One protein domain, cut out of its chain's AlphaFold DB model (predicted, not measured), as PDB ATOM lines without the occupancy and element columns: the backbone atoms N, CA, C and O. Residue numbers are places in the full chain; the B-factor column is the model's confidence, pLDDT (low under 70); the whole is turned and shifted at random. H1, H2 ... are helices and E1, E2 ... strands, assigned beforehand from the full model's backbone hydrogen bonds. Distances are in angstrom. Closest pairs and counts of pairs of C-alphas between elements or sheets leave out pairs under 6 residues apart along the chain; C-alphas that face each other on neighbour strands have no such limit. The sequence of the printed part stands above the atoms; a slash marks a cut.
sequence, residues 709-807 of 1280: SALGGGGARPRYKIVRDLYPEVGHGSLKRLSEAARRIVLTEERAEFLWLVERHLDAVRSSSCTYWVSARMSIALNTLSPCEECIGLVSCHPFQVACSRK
ATOM      1  N   SER A 709      -9.855 -17.741  10.520       69.25
ATOM      2  CA  SER A 709      -9.333 -16.463  11.017       69.25
ATOM      3  C   SER A 709      -8.843 -16.596  12.458       69.25
ATOM      4  O   SER A 709      -9.646 -16.607  13.388       69.25
ATOM      5  N   ALA A 710      -7.520 -16.618  12.655       63.12
ATOM      6  CA  ALA A 710      -6.891 -16.612  13.981       63.12
ATOM      7  C   ALA A 710      -7.246 -15.362  14.815       63.12
ATOM      8  O   ALA A 710      -7.436 -15.477  16.026       63.12
ATOM      9  N   LEU A 711      -7.422 -14.206  14.160       68.88
ATOM     10  CA  LEU A 711      -7.806 -12.926  14.771       68.88
ATOM     11  C   LEU A 711      -9.300 -12.865  15.127       68.88
ATOM     12  O   LEU A 711     -10.138 -13.523  14.499       68.88
ATOM     13  N   GLY A 712      -9.640 -12.027  16.110       73.06
ATOM     14  CA  GLY A 712     -11.019 -11.726  16.528       73.06
ATOM     15  C   GLY A 712     -11.753 -10.663  15.694       73.06
ATOM     16  O   GLY A 712     -12.872 -10.292  16.043       73.06
ATOM     17  N   GLY A 713     -11.147 -10.159  14.619       84.06
ATOM     18  CA  GLY A 713     -11.684  -9.098  13.765       84.06
ATOM     19  C   GLY A 713     -10.787  -8.823  12.557       84.06
ATOM     20  O   GLY A 713      -9.841  -9.572  12.301       84.06
ATOM     21  N   GLY A 714     -11.084  -7.762  11.808       85.31
ATOM     22  CA  GLY A 714     -10.281  -7.329  10.665       85.31
ATOM     23  C   GLY A 714     -10.655  -5.941  10.142       85.31
ATOM     24  O   GLY A 714     -11.609  -5.323  10.608       85.31
ATOM     25  N   GLY A 715      -9.871  -5.441   9.184       82.81
ATOM     26  CA  GLY A 715     -10.034  -4.117   8.563       82.81
ATOM     27  C   GLY A 715      -9.034  -3.049   9.031       82.81
ATOM     28  O   GLY A 715      -8.798  -2.102   8.288       82.81
ATOM     29  N   ALA A 716      -8.401  -3.245  10.192       85.06
ATOM     30  CA  ALA A 716      -7.399  -2.343  10.767       85.06
ATOM     31  C   ALA A 716      -6.125  -2.184   9.913       85.06
ATOM     32  O   ALA A 716      -5.792  -3.060   9.100       85.06
ATOM     33  N   ARG A 717      -5.362  -1.097  10.127       85.75
ATOM     34  CA  ARG A 717      -4.067  -0.907   9.448       85.75
ATOM     35  C   ARG A 717      -3.047  -1.960   9.930       85.75
ATOM     36  O   ARG A 717      -3.106  -2.405  11.074       85.75
ATOM     37  N   PRO A 718      -2.074  -2.379   9.096       80.94
ATOM     38  CA  PRO A 718      -1.103  -3.400   9.494       80.94
ATOM     39  C   PRO A 718      -0.334  -3.030  10.770       80.94
ATOM     40  O   PRO A 718       0.190  -1.919  10.855       80.94
ATOM     41  N   ARG A 719      -0.183  -3.985  11.707       81.88
ATOM     42  CA  ARG A 719       0.468  -3.804  13.029       81.88
ATOM     43  C   ARG A 719       1.752  -2.960  12.990       81.88
ATOM     44  O   ARG A 719       1.951  -2.131  13.867       81.88
ATOM     45  N   TYR A 720       2.608  -3.113  11.973       81.12
ATOM     46  CA  TYR A 720       3.870  -2.361  11.874       81.12
ATOM     47  C   TYR A 720       3.700  -0.847  11.645       81.12
ATOM     48  O   TYR A 720       4.601  -0.086  11.995       81.12
ATOM     49  N   LYS A 721       2.570  -0.400  11.075       83.69
ATOM     50  CA  LYS A 721       2.213   1.024  11.000       83.69
ATOM     51  C   LYS A 721       1.793   1.527  12.377       83.69
ATOM     52  O   LYS A 721       2.420   2.444  12.877       83.69
ATOM     53  N   ILE A 722       0.872   0.827  13.047       84.38
ATOM     54  CA  ILE A 722       0.453   1.137  14.428       84.38
ATOM     55  C   ILE A 722       1.672   1.249  15.364       84.38
ATOM     56  O   ILE A 722       1.784   2.210  16.118       84.38
ATOM     57  N   VAL A 723       2.639   0.324  15.267       83.69
ATOM     58  CA  VAL A 723       3.904   0.412  16.022       83.69
ATOM     59  C   VAL A 723       4.718   1.650  15.635       83.69
ATOM     60  O   VAL A 723       5.233   2.306  16.525       83.69
ATOM     61  N   ARG A 724       4.857   1.996  14.349       83.94
ATOM     62  CA  ARG A 724       5.598   3.200  13.924       83.94
ATOM     63  C   ARG A 724       4.926   4.512  14.325       83.94
ATOM     64  O   ARG A 724       5.631   5.494  14.522       83.94
ATOM     65  N   ASP A 725       3.602   4.521  14.406       84.50
ATOM     66  CA  ASP A 725       2.812   5.720  14.670       84.50
ATOM     67  C   ASP A 725       2.688   5.976  16.191       84.50
ATOM     68  O   ASP A 725       2.680   7.128  16.615       84.50
ATOM     69  N   LEU A 726       2.660   4.915  17.018       84.44
ATOM     70  CA  LEU A 726       2.652   4.997  18.491       84.44
ATOM     71  C   LEU A 726       4.049   4.941  19.140       84.44
ATOM     72  O   LEU A 726       4.219   5.443  20.247       84.44
ATOM     73  N   TYR A 727       5.029   4.325  18.471       86.31
ATOM     74  CA  TYR A 727       6.409   4.130  18.945       86.31
ATOM     75  C   TYR A 727       7.424   4.436  17.818       86.31
ATOM     76  O   TYR A 727       8.061   3.516  17.277       86.31
ATOM     77  N   PRO A 728       7.568   5.712  17.395       78.31
ATOM     78  CA  PRO A 728       8.420   6.098  16.264       78.31
ATOM     79  C   PRO A 728       9.888   5.681  16.423       78.31
ATOM     80  O   PRO A 728      10.544   5.341  15.436       78.31
ATOM     81  N   GLU A 729      10.390   5.630  17.659       74.19
ATOM     82  CA  GLU A 729      11.741   5.192  18.020       74.19
ATOM     83  C   GLU A 729      12.026   3.725  17.658       74.19
ATOM     84  O   GLU A 729      13.179   3.331  17.483       74.19
ATOM     85  N   VAL A 730      10.981   2.909  17.469       74.88
ATOM     86  CA  VAL A 730      11.116   1.521  17.007       74.88
ATOM     87  C   VAL A 730      11.350   1.452  15.490       74.88
ATOM     88  O   VAL A 730      11.852   0.436  15.012       74.88
ATOM     89  N   GLY A 731      11.063   2.516  14.725       65.69
ATOM     90  CA  GLY A 731      11.509   2.777  13.340       65.69
ATOM     91  C   GLY A 731      11.013   1.814  12.247       65.69
ATOM     92  O   GLY A 731      10.281   2.196  11.337       65.69
ATOM     93  N   HIS A 732      11.391   0.540  12.339       68.75
ATOM     94  CA  HIS A 732      10.989  -0.557  11.449       68.75
ATOM     95  C   HIS A 732       9.690  -1.255  11.906       68.75
ATOM     96  O   HIS A 732       9.261  -2.228  11.289       68.75
ATOM     97  N   GLY A 733       9.048  -0.777  12.980       72.31
ATOM     98  CA  GLY A 733       7.689  -1.180  13.363       72.31
ATOM     99  C   GLY A 733       7.536  -2.596  13.939       72.31
ATOM    100  O   GLY A 733       6.444  -3.162  13.891       72.31
ATOM    101  N   SER A 734       8.600  -3.221  14.458       77.94
ATOM    102  CA  SER A 734       8.515  -4.608  14.937       77.94
ATOM    103  C   SER A 734       7.854  -4.731  16.313       77.94
ATOM    104  O   SER A 734       8.465  -4.441  17.343       77.94
ATOM    105  N   LEU A 735       6.647  -5.309  16.339       73.25
ATOM    106  CA  LEU A 735       5.928  -5.696  17.562       73.25
ATOM    107  C   LEU A 735       6.784  -6.568  18.509       73.25
ATOM    108  O   LEU A 735       6.629  -6.491  19.726       73.25
ATOM    109  N   LYS A 736       7.724  -7.371  17.975       74.94
ATOM    110  CA  LYS A 736       8.630  -8.203  18.790       74.94
ATOM    111  C   LYS A 736       9.615  -7.374  19.631       74.94
ATOM    112  O   LYS A 736      10.042  -7.870  20.670       74.94
ATOM    113  N   ARG A 737       9.950  -6.134  19.244       75.56
ATOM    114  CA  ARG A 737      10.864  -5.263  20.017       75.56
ATOM    115  C   ARG A 737      10.172  -4.424  21.098       75.56
ATOM    116  O   ARG A 737      10.858  -3.881  21.954       75.56
ATOM    117  N   LEU A 738       8.839  -4.357  21.104       78.94
ATOM    118  CA  LEU A 738       8.076  -3.696  22.166       78.94
ATOM    119  C   LEU A 738       8.036  -4.524  23.460       78.94
ATOM    120  O   LEU A 738       8.002  -5.759  23.413       78.94
ATOM    121  N   SER A 739       7.954  -3.829  24.600       80.38
ATOM    122  CA  SER A 739       7.645  -4.411  25.914       80.38
ATOM    123  C   SER A 739       6.216  -4.967  25.957       80.38
ATOM    124  O   SER A 739       5.373  -4.596  25.141       80.38
ATOM    125  N   GLU A 740       5.901  -5.849  26.909       73.50
ATOM    126  CA  GLU A 740       4.573  -6.480  26.948       73.50
ATOM    127  C   GLU A 740       3.431  -5.460  27.125       73.50
ATOM    128  O   GLU A 740       2.402  -5.568  26.459       73.50
ATOM    129  N   ALA A 741       3.634  -4.420  27.942       72.69
ATOM    130  CA  ALA A 741       2.670  -3.331  28.103       72.69
ATOM    131  C   ALA A 741       2.439  -2.566  26.785       72.69
ATOM    132  O   ALA A 741       1.294  -2.385  26.374       72.69
ATOM    133  N   ALA A 742       3.512  -2.204  26.073       77.81
ATOM    134  CA  ALA A 742       3.417  -1.533  24.777       77.81
ATOM    135  C   ALA A 742       2.765  -2.421  23.698       77.81
ATOM    136  O   ALA A 742       1.947  -1.947  22.911       77.81
ATOM    137  N   ARG A 743       3.029  -3.738  23.702       79.38
ATOM    138  CA  ARG A 743       2.323  -4.694  22.827       79.38
ATOM    139  C   ARG A 743       0.817  -4.713  23.099       79.38
ATOM    140  O   ARG A 743       0.049  -4.741  22.144       79.38
ATOM    141  N   ARG A 744       0.382  -4.677  24.366       76.88
ATOM    142  CA  ARG A 744      -1.053  -4.611  24.715       76.88
ATOM    143  C   ARG A 744      -1.706  -3.322  24.209       76.88
ATOM    144  O   ARG A 744      -2.839  -3.388  23.744       76.88
ATOM    145  N   ILE A 745      -1.000  -2.188  24.240       82.12
ATOM    146  CA  ILE A 745      -1.482  -0.914  23.676       82.12
ATOM    147  C   ILE A 745      -1.686  -1.050  22.157       82.12
ATOM    148  O   ILE A 745      -2.798  -0.844  21.680       82.12
ATOM    149  N   VAL A 746      -0.681  -1.527  21.410       82.38
ATOM    150  CA  VAL A 746      -0.791  -1.743  19.947       82.38
ATOM    151  C   VAL A 746      -1.922  -2.711  19.572       82.38
ATOM    152  O   VAL A 746      -2.627  -2.480  18.595       82.38
ATOM    153  N   LEU A 747      -2.125  -3.783  20.346       79.69
ATOM    154  CA  LEU A 747      -3.218  -4.745  20.128       79.69
ATOM    155  C   LEU A 747      -4.601  -4.194  20.528       79.69
ATOM    156  O   LEU A 747      -5.620  -4.715  20.077       79.69
ATOM    157  N   THR A 748      -4.650  -3.160  21.371       81.69
ATOM    158  CA  THR A 748      -5.893  -2.450  21.710       81.69
ATOM    159  C   THR A 748      -6.260  -1.467  20.600       81.69
ATOM    160  O   THR A 748      -7.410  -1.453  20.171       81.69
ATOM    161  N   GLU A 749      -5.275  -0.737  20.070       83.50
ATOM    162  CA  GLU A 749      -5.446   0.173  18.930       83.50
ATOM    163  C   GLU A 749      -5.854  -0.589  17.655       83.50
ATOM    164  O   GLU A 749      -6.854  -0.255  17.024       83.50
ATOM    165  N   GLU A 750      -5.180  -1.706  17.340       84.31
ATOM    166  CA  GLU A 750      -5.573  -2.601  16.236       84.31
ATOM    167  C   GLU A 750      -7.034  -3.059  16.362       84.31
ATOM    168  O   GLU A 750      -7.743  -3.177  15.364       84.31
ATOM    169  N   ARG A 751      -7.497  -3.304  17.593       80.56
ATOM    170  CA  ARG A 751      -8.873  -3.724  17.856       80.56
ATOM    171  C   ARG A 751      -9.882  -2.578  17.740       80.56
ATOM    172  O   ARG A 751     -11.024  -2.846  17.372       80.56
ATOM    173  N   ALA A 752      -9.487  -1.342  18.047       81.44
ATOM    174  CA  ALA A 752     -10.311  -0.153  17.836       81.44
ATOM    175  C   ALA A 752     -10.483   0.160  16.337       81.44
ATOM    176  O   ALA A 752     -11.557   0.572  15.912       81.44
ATOM    177  N   GLU A 753      -9.459  -0.120  15.526       86.31
ATOM    178  CA  GLU A 753      -9.475   0.041  14.066       86.31
ATOM    179  C   GLU A 753     -10.191  -1.081  13.287       86.31
ATOM    180  O   GLU A 753     -10.247  -1.044  12.054       86.31
ATOM    181  N   PHE A 754     -10.720  -2.118  13.946       87.50
ATOM    182  CA  PHE A 754     -11.445  -3.171  13.233       87.50
ATOM    183  C   PHE A 754     -12.726  -2.624  12.585       87.50
ATOM    184  O   PHE A 754     -13.565  -2.018  13.243       87.50
ATOM    185  N   LEU A 755     -12.910  -2.918  11.296       87.25
ATOM    186  CA  LEU A 755     -14.143  -2.667  10.539       87.25
ATOM    187  C   LEU A 755     -15.172  -3.792  10.752       87.25
ATOM    188  O   LEU A 755     -16.373  -3.592  10.578       87.25
ATOM    189  N   TRP A 756     -14.715  -4.988  11.137       91.38
ATOM    190  CA  TRP A 756     -15.579  -6.113  11.494       91.38
ATOM    191  C   TRP A 756     -14.992  -6.975  12.614       91.38
ATOM    192  O   TRP A 756     -13.776  -7.088  12.775       91.38
ATOM    193  N   LEU A 757     -15.876  -7.632  13.364       87.50
ATOM    194  CA  LEU A 757     -15.577  -8.519  14.487       87.50
ATOM    195  C   LEU A 757     -16.043  -9.949  14.173       87.50
ATOM    196  O   LEU A 757     -17.136 -10.143  13.644       87.50
ATOM    197  N   VAL A 758     -15.221 -10.948  14.509       85.62
ATOM    198  CA  VAL A 758     -15.470 -12.373  14.220       85.62
ATOM    199  C   VAL A 758     -15.928 -13.094  15.491       85.62
ATOM    200  O   VAL A 758     -15.132 -13.527  16.327       85.62
ATOM    201  N   GLU A 759     -17.238 -13.260  15.634       81.38
ATOM    202  CA  GLU A 759     -17.889 -13.895  16.779       81.38
ATOM    203  C   GLU A 759     -18.040 -15.409  16.552       81.38
ATOM    204  O   GLU A 759     -19.146 -15.929  16.411       81.38
ATOM    205  N   ARG A 760     -16.916 -16.145  16.552       74.31
ATOM    206  CA  ARG A 760     -16.880 -17.606  16.282       74.31
ATOM    207  C   ARG A 760     -17.862 -18.425  17.133       74.31
ATOM    208  O   ARG A 760     -18.391 -19.428  16.679       74.31
ATOM    209  N   HIS A 761     -18.134 -17.981  18.362       68.31
ATOM    210  CA  HIS A 761     -19.078 -18.618  19.289       68.31
ATOM    211  C   HIS A 761     -20.567 -18.464  18.909       68.31
ATOM    212  O   HIS A 761     -21.408 -19.116  19.520       68.31
ATOM    213  N   LEU A 762     -20.886 -17.624  17.918       77.94
ATOM    214  CA  LEU A 762     -22.226 -17.405  17.357       77.94
ATOM    215  C   LEU A 762     -22.279 -17.699  15.842       77.94
ATOM    216  O   LEU A 762     -23.261 -17.321  15.200       77.94
ATOM    217  N   ASP A 763     -21.217 -18.299  15.280       80.56
ATOM    218  CA  ASP A 763     -20.944 -18.434  13.836       80.56
ATOM    219  C   ASP A 763     -21.273 -17.157  13.041       80.56
ATOM    220  O   ASP A 763     -22.043 -17.172  12.081       80.56
ATOM    221  N   ALA A 764     -20.761 -16.010  13.501       84.25
ATOM    222  CA  ALA A 764     -21.135 -14.707  12.960       84.25
ATOM    223  C   ALA A 764     -19.947 -13.767  12.728       84.25
ATOM    224  O   ALA A 764     -18.962 -13.775  13.471       84.25
ATOM    225  N   VAL A 765     -20.099 -12.880  11.745       87.62
ATOM    226  CA  VAL A 765     -19.331 -11.636  11.630       87.62
ATOM    227  C   VAL A 765     -20.270 -10.442  11.803       87.62
ATOM    228  O   VAL A 765     -21.346 -10.400  11.206       87.62
ATOM    229  N   ARG A 766     -19.868  -9.452  12.605       89.69
ATOM    230  CA  ARG A 766     -20.579  -8.172  12.772       89.69
ATOM    231  C   ARG A 766     -19.708  -7.010  12.298       89.69
ATOM    232  O   ARG A 766     -18.490  -7.071  12.447       89.69
ATOM    233  N   SER A 767     -20.321  -5.950  11.772       89.12
ATOM    234  CA  SER A 767     -19.648  -4.650  11.601       89.12
ATOM    235  C   SER A 767     -19.263  -4.090  12.974       89.12
ATOM    236  O   SER A 767     -19.974  -4.337  13.952       89.12
ATOM    237  N   SER A 768     -18.165  -3.341  13.079       86.25
ATOM    238  CA  SER A 768     -17.866  -2.588  14.308       86.25
ATOM    239  C   SER A 768     -18.879  -1.461  14.548       86.25
ATOM    240  O   SER A 768     -19.243  -1.214  15.695       86.25
ATOM    241  N   SER A 769     -19.438  -0.891  13.477       86.75
ATOM    242  CA  SER A 769     -20.565   0.056  13.494       86.75
ATOM    243  C   SER A 769     -21.939  -0.608  13.694       86.75
ATOM    244  O   SER A 769     -22.968   0.044  13.542       86.75
ATOM    245  N   CYS A 770     -22.003  -1.911  13.998       87.12
ATOM    246  CA  CYS A 770     -23.265  -2.639  14.142       87.12
ATOM    247  C   CYS A 770     -24.195  -1.971  15.171       87.12
ATOM    248  O   CYS A 770     -23.914  -1.977  16.367       87.12
ATOM    249  N   THR A 771     -25.369  -1.520  14.712       84.00
ATOM    250  CA  THR A 771     -26.455  -0.915  15.520       84.00
ATOM    251  C   THR A 771     -26.971  -1.786  16.676       84.00
ATOM    252  O   THR A 771     -27.808  -1.342  17.461       84.00
ATOM    253  N   TYR A 772     -26.505  -3.035  16.762       82.00
ATOM    254  CA  TYR A 772     -26.842  -4.104  17.704       82.00
ATOM    255  C   TYR A 772     -28.303  -4.566  17.697       82.00
ATOM    256  O   TYR A 772     -28.543  -5.754  17.880       82.00
ATOM    257  N   TRP A 773     -29.269  -3.693  17.427       81.81
ATOM    258  CA  TRP A 773     -30.695  -4.001  17.400       81.81
ATOM    259  C   TRP A 773     -31.254  -3.960  15.976       81.81
ATOM    260  O   TRP A 773     -30.899  -3.101  15.169       81.81
ATOM    261  N   VAL A 774     -32.153  -4.901  15.689       81.88
ATOM    262  CA  VAL A 774     -32.966  -4.983  14.471       81.88
ATOM    263  C   VAL A 774     -34.422  -5.109  14.911       81.88
ATOM    264  O   VAL A 774     -34.746  -5.974  15.727       81.88
ATOM    265  N   SER A 775     -35.301  -4.250  14.400       75.81
ATOM    266  CA  SER A 775     -36.727  -4.303  14.729       75.81
ATOM    267  C   SER A 775     -37.423  -5.350  13.858       75.81
ATOM    268  O   SER A 775     -37.342  -5.293  12.631       75.81
ATOM    269  N   ALA A 776     -38.064  -6.344  14.477       72.44
ATOM    270  CA  ALA A 776     -38.623  -7.491  13.764       72.44
ATOM    271  C   ALA A 776     -39.886  -8.047  14.432       72.44
ATOM    272  O   ALA A 776     -40.061  -7.981  15.649       72.44
ATOM    273  N   ARG A 777     -40.762  -8.659  13.626       69.12
ATOM    274  CA  ARG A 777     -41.969  -9.333  14.130       69.12
ATOM    275  C   ARG A 777     -41.578 -10.493  15.043       69.12
ATOM    276  O   ARG A 777     -40.719 -11.300  14.679       69.12
ATOM    277  N   MET A 778     -42.250 -10.633  16.188       63.09
ATOM    278  CA  MET A 778     -41.907 -11.666  17.178       63.09
ATOM    279  C   MET A 778     -41.963 -13.112  16.648       63.09
ATOM    280  O   MET A 778     -41.267 -13.976  17.186       63.09
ATOM    281  N   SER A 779     -42.734 -13.369  15.589       62.44
ATOM    282  CA  SER A 779     -42.881 -14.678  14.937       62.44
ATOM    283  C   SER A 779     -41.687 -15.123  14.078       62.44
ATOM    284  O   SER A 779     -41.629 -16.289  13.692       62.44
ATOM    285  N   ILE A 780     -40.735 -14.236  13.768       65.56
ATOM    286  CA  ILE A 780     -39.523 -14.590  13.011       65.56
ATOM    287  C   ILE A 780     -38.566 -15.354  13.938       65.56
ATOM    288  O   ILE A 780     -38.333 -14.935  15.073       65.56
ATOM    289  N   ALA A 781     -38.002 -16.474  13.483       61.47
ATOM    290  CA  ALA A 781     -37.023 -17.230  14.262       61.47
ATOM    291  C   ALA A 781     -35.670 -16.494  14.294       61.47
ATOM    292  O   ALA A 781     -35.295 -15.802  13.352       61.47
ATOM    293  N   LEU A 782     -34.912 -16.622  15.384       59.22
ATOM    294  CA  LEU A 782     -33.700 -15.812  15.609       59.22
ATOM    295  C   LEU A 782     -32.565 -16.098  14.601       59.22
ATOM    296  O   LEU A 782     -31.702 -15.252  14.389       59.22
ATOM    297  N   ASN A 783     -32.601 -17.263  13.949       60.47
ATOM    298  CA  ASN A 783     -31.731 -17.662  12.840       60.47
ATOM    299  C   ASN A 783     -32.243 -17.229  11.448       60.47
ATOM    300  O   ASN A 783     -31.484 -17.298  10.489       60.47
ATOM    301  N   THR A 784     -33.495 -16.774  11.323       65.00
ATOM    302  CA  THR A 784     -34.074 -16.226  10.075       65.00
ATOM    303  C   THR A 784     -34.243 -14.702  10.107       65.00
ATOM    304  O   THR A 784     -34.825 -14.113   9.197       65.00
ATOM    305  N   LEU A 785     -33.719 -14.050  11.147       77.94
ATOM    306  CA  LEU A 785     -33.645 -12.599  11.273       77.94
ATOM    307  C   LEU A 785     -32.588 -12.028  10.306       77.94
ATOM    308  O   LEU A 785     -31.493 -12.572  10.185       77.94
ATOM    309  N   SER A 786     -32.893 -10.912   9.639       78.50
ATOM    310  CA  SER A 786     -31.898 -10.184   8.839       78.50
ATOM    311  C   SER A 786     -30.880  -9.477   9.748       78.50
ATOM    312  O   SER A 786     -31.273  -8.954  10.795       78.50
ATOM    313  N   PRO A 787     -29.593  -9.381   9.368       85.12
ATOM    314  CA  PRO A 787     -28.663  -8.441   9.989       85.12
ATOM    315  C   PRO A 787     -29.114  -6.986   9.765       85.12
ATOM    316  O   PRO A 787     -29.899  -6.710   8.856       85.12
ATOM    317  N   CYS A 788     -28.597  -6.054  10.570       87.12
ATOM    318  CA  CYS A 788     -28.736  -4.620  10.301       87.12
ATOM    319  C   CYS A 788     -27.915  -4.195   9.074       87.12
ATOM    320  O   CYS A 788     -26.976  -4.889   8.676       87.12
ATOM    321  N   GLU A 789     -28.250  -3.038   8.500       83.62
ATOM    322  CA  GLU A 789     -27.662  -2.526   7.253       83.62
ATOM    323  C   GLU A 789     -26.131  -2.434   7.318       83.62
ATOM    324  O   GLU A 789     -25.460  -2.904   6.407       83.62
ATOM    325  N   GLU A 790     -25.569  -1.989   8.445       86.75
ATOM    326  CA  GLU A 790     -24.122  -1.979   8.718       86.75
ATOM    327  C   GLU A 790     -23.461  -3.364   8.602       86.75
ATOM    328  O   GLU A 790     -22.364  -3.510   8.064       86.75
ATOM    329  N   CYS A 791     -24.133  -4.420   9.072       87.31
ATOM    330  CA  CYS A 791     -23.644  -5.792   8.929       87.31
ATOM    331  C   CYS A 791     -23.832  -6.333   7.504       87.31
ATOM    332  O   CYS A 791     -23.010  -7.128   7.056       87.31
ATOM    333  N   ILE A 792     -24.875  -5.908   6.783       85.06
ATOM    334  CA  ILE A 792     -25.080  -6.258   5.367       85.06
ATOM    335  C   ILE A 792     -24.029  -5.559   4.488       85.06
ATOM    336  O   ILE A 792     -23.452  -6.189   3.603       85.06
ATOM    337  N   GLY A 793     -23.707  -4.295   4.777       83.12
ATOM    338  CA  GLY A 793     -22.727  -3.478   4.056       83.12
ATOM    339  C   GLY A 793     -21.319  -4.074   4.029       83.12
ATOM    340  O   GLY A 793     -20.597  -3.891   3.046       83.12
ATOM    341  N   LEU A 794     -20.950  -4.891   5.028       86.50
ATOM    342  CA  LEU A 794     -19.709  -5.673   4.998       86.50
ATOM    343  C   LEU A 794     -19.596  -6.565   3.754       86.50
ATOM    344  O   LEU A 794     -18.494  -6.726   3.238       86.50
ATOM    345  N   VAL A 795     -20.700  -7.105   3.222       82.00
ATOM    346  CA  VAL A 795     -20.678  -7.938   2.003       82.00
ATOM    347  C   VAL A 795     -20.144  -7.153   0.794       82.00
ATOM    348  O   VAL A 795     -19.493  -7.737  -0.072       82.00
ATOM    349  N   SER A 796     -20.333  -5.831   0.772       82.06
ATOM    350  CA  SER A 796     -19.800  -4.907  -0.243       82.06
ATOM    351  C   SER A 796     -18.416  -4.332   0.106       82.06
ATOM    352  O   SER A 796     -17.793  -3.675  -0.725       82.06
ATOM    353  N   CYS A 797     -17.902  -4.575   1.315       85.12
ATOM    354  CA  CYS A 797     -16.606  -4.071   1.764       85.12
ATOM    355  C   CYS A 797     -15.460  -4.864   1.110       85.12
ATOM    356  O   CYS A 797     -15.203  -6.018   1.456       85.12
ATOM    357  N   HIS A 798     -14.737  -4.247   0.171       82.94
ATOM    358  CA  HIS A 798     -13.662  -4.910  -0.582       82.94
ATOM    359  C   HIS A 798     -12.585  -5.584   0.313       82.94
ATOM    360  O   HIS A 798     -12.285  -6.758   0.082       82.94
ATOM    361  N   PRO A 799     -12.062  -4.956   1.391       83.12
ATOM    362  CA  PRO A 799     -11.201  -5.641   2.364       83.12
ATOM    363  C   PRO A 799     -11.804  -6.919   2.977       83.12
ATOM    364  O   PRO A 799     -11.081  -7.901   3.169       83.12
ATOM    365  N   PHE A 800     -13.114  -6.944   3.249       85.81
ATOM    366  CA  PHE A 800     -13.810  -8.115   3.791       85.81
ATOM    367  C   PHE A 800     -13.985  -9.220   2.740       85.81
ATOM    368  O   PHE A 800     -13.735 -10.393   3.026       85.81
ATOM    369  N   GLN A 801     -14.325  -8.854   1.500       84.75
ATOM    370  CA  GLN A 801     -14.384  -9.784   0.366       84.75
ATOM    371  C   GLN A 801     -13.025 -10.454   0.108       84.75
ATOM    372  O   GLN A 801     -12.961 -11.670  -0.102       84.75
ATOM    373  N   VAL A 802     -11.932  -9.684   0.177       82.88
ATOM    374  CA  VAL A 802     -10.556 -10.195   0.072       82.88
ATOM    375  C   VAL A 802     -10.234 -11.134   1.236       82.88
ATOM    376  O   VAL A 802      -9.694 -12.215   0.998       82.88
ATOM    377  N   ALA A 803     -10.594 -10.780   2.475       80.44
ATOM    378  CA  ALA A 803     -10.392 -11.639   3.643       80.44
ATOM    379  C   ALA A 803     -11.134 -12.984   3.513       80.44
ATOM    380  O   ALA A 803     -10.516 -14.037   3.670       80.44
ATOM    381  N   CYS A 804     -12.412 -12.959   3.119       81.69
ATOM    382  CA  CYS A 804     -13.231 -14.159   2.908       81.69
ATOM    383  C   CYS A 804     -12.797 -15.010   1.701       81.69
ATOM    384  O   CYS A 804     -13.149 -16.186   1.607       81.69
ATOM    385  N   SER A 805     -12.043 -14.439   0.760       79.81
ATOM    386  CA  SER A 805     -11.567 -15.147  -0.438       79.81
ATOM    387  C   SER A 805     -10.211 -15.839  -0.247       79.81
ATOM    388  O   SER A 805      -9.792 -16.607  -1.120       79.81
ATOM    389  N   ARG A 806      -9.526 -15.623   0.886       73.00
ATOM    390  CA  ARG A 806      -8.277 -16.325   1.216       73.00
ATOM    391  C   ARG A 806      -8.548 -17.810   1.470       73.00
ATOM    392  O   ARG A 806      -9.382 -18.183   2.291       73.00
ATOM    393  N   LYS A 807      -7.810 -18.670   0.767       61.28
ATOM    394  CA  LYS A 807      -7.780 -20.117   1.024       61.28
ATOM    395  C   LYS A 807      -6.800 -20.390   2.170       61.28
ATOM    396  O   LYS A 807      -5.813 -19.672   2.303       61.28
TER     397      LYS A 807
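AT A GLANCE: This is residues 709 to 807 of the 1280 residues of an uncharacterized protein of Peniophora sp. CBMAI 1063 (UniProt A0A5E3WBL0). What shape does the printed part make? It is a loose rod with the small E1 and E2 hairpin in the middle, the H1 and H2 pair at one end, and E3 leading out to residues 778 to 784, which stick out at the other. H3 comes back to pack on the hairpin, mostly on E2, and H4 turns off after it. What is it built of? The 99 residues hold, in order, H1 H2 E1 E2 E3 H3 H4, a mixed class with E1 and E2 antiparallel; the radius of gyration of the C-alphas is 17.0 A and the spans are 58 by 27 by 20 A.

IN THESE COORDINATES: Where are the first elements? H1, residues 719 to 726, begins at C-alpha 719 (0.468, -3.804, 13.029) and is 10.6 A long; H2, residues 740 to 752, is 18.6 A. Where are the others? E1 is residues 756 to 759, 9.7 A; E2 764 to 767, 10.3 A; E3 773 to 777, 12.9 A. H3, residues 789 to 796, is 11.1 A, and H4, 798 to 805, is 10.5 A, ending at C-alpha 805 (-11.567, -15.147, -0.438).

HOW THE PARTS SIT: How do the helices H1 and H2 meet? They touch about perpendicular, at 75 degrees, H2 with residues 746 to 750 alone; the closest C-alphas, of Ile 722 and Val 746, are 6.3 A apart. What pairs with what? In the hairpin of E1 and E2, N 757 and O 766 are 2.8 A apart, within hydrogen-bond range; residues 713 to 714 pair antiparallel with 756 to 757 of E1, and E3 pairs with no named strand. Where do H3 and H4 stand? The closest C-alphas of E2 and H3, of Ser 767 and Cys 791, are 4.9 A apart; H3 and H4 are close but not clearly touching, the C-alphas of Leu 794 and Phe 800 being the closest at 6.5 A. Are the helix backbones complete? Every O i to N i+4 pair is within hydrogen-bond range in H1, H2 and H4; in H3 it is 1 of 4, with 3 of 5 O i to N i+3 pairs.

THE WHOLE: How far does it reach? The two C-alphas farthest apart, of Glu 729 and Ser 779, are 58.2 A apart, and the printed part has no cut. Which links are long, and where is confidence low? The links H1 to H2 and E3 to H3 are long; pLDDT is under 70 at residues 709 to 711, 731 to 732, 761, 777 to 784 and 807.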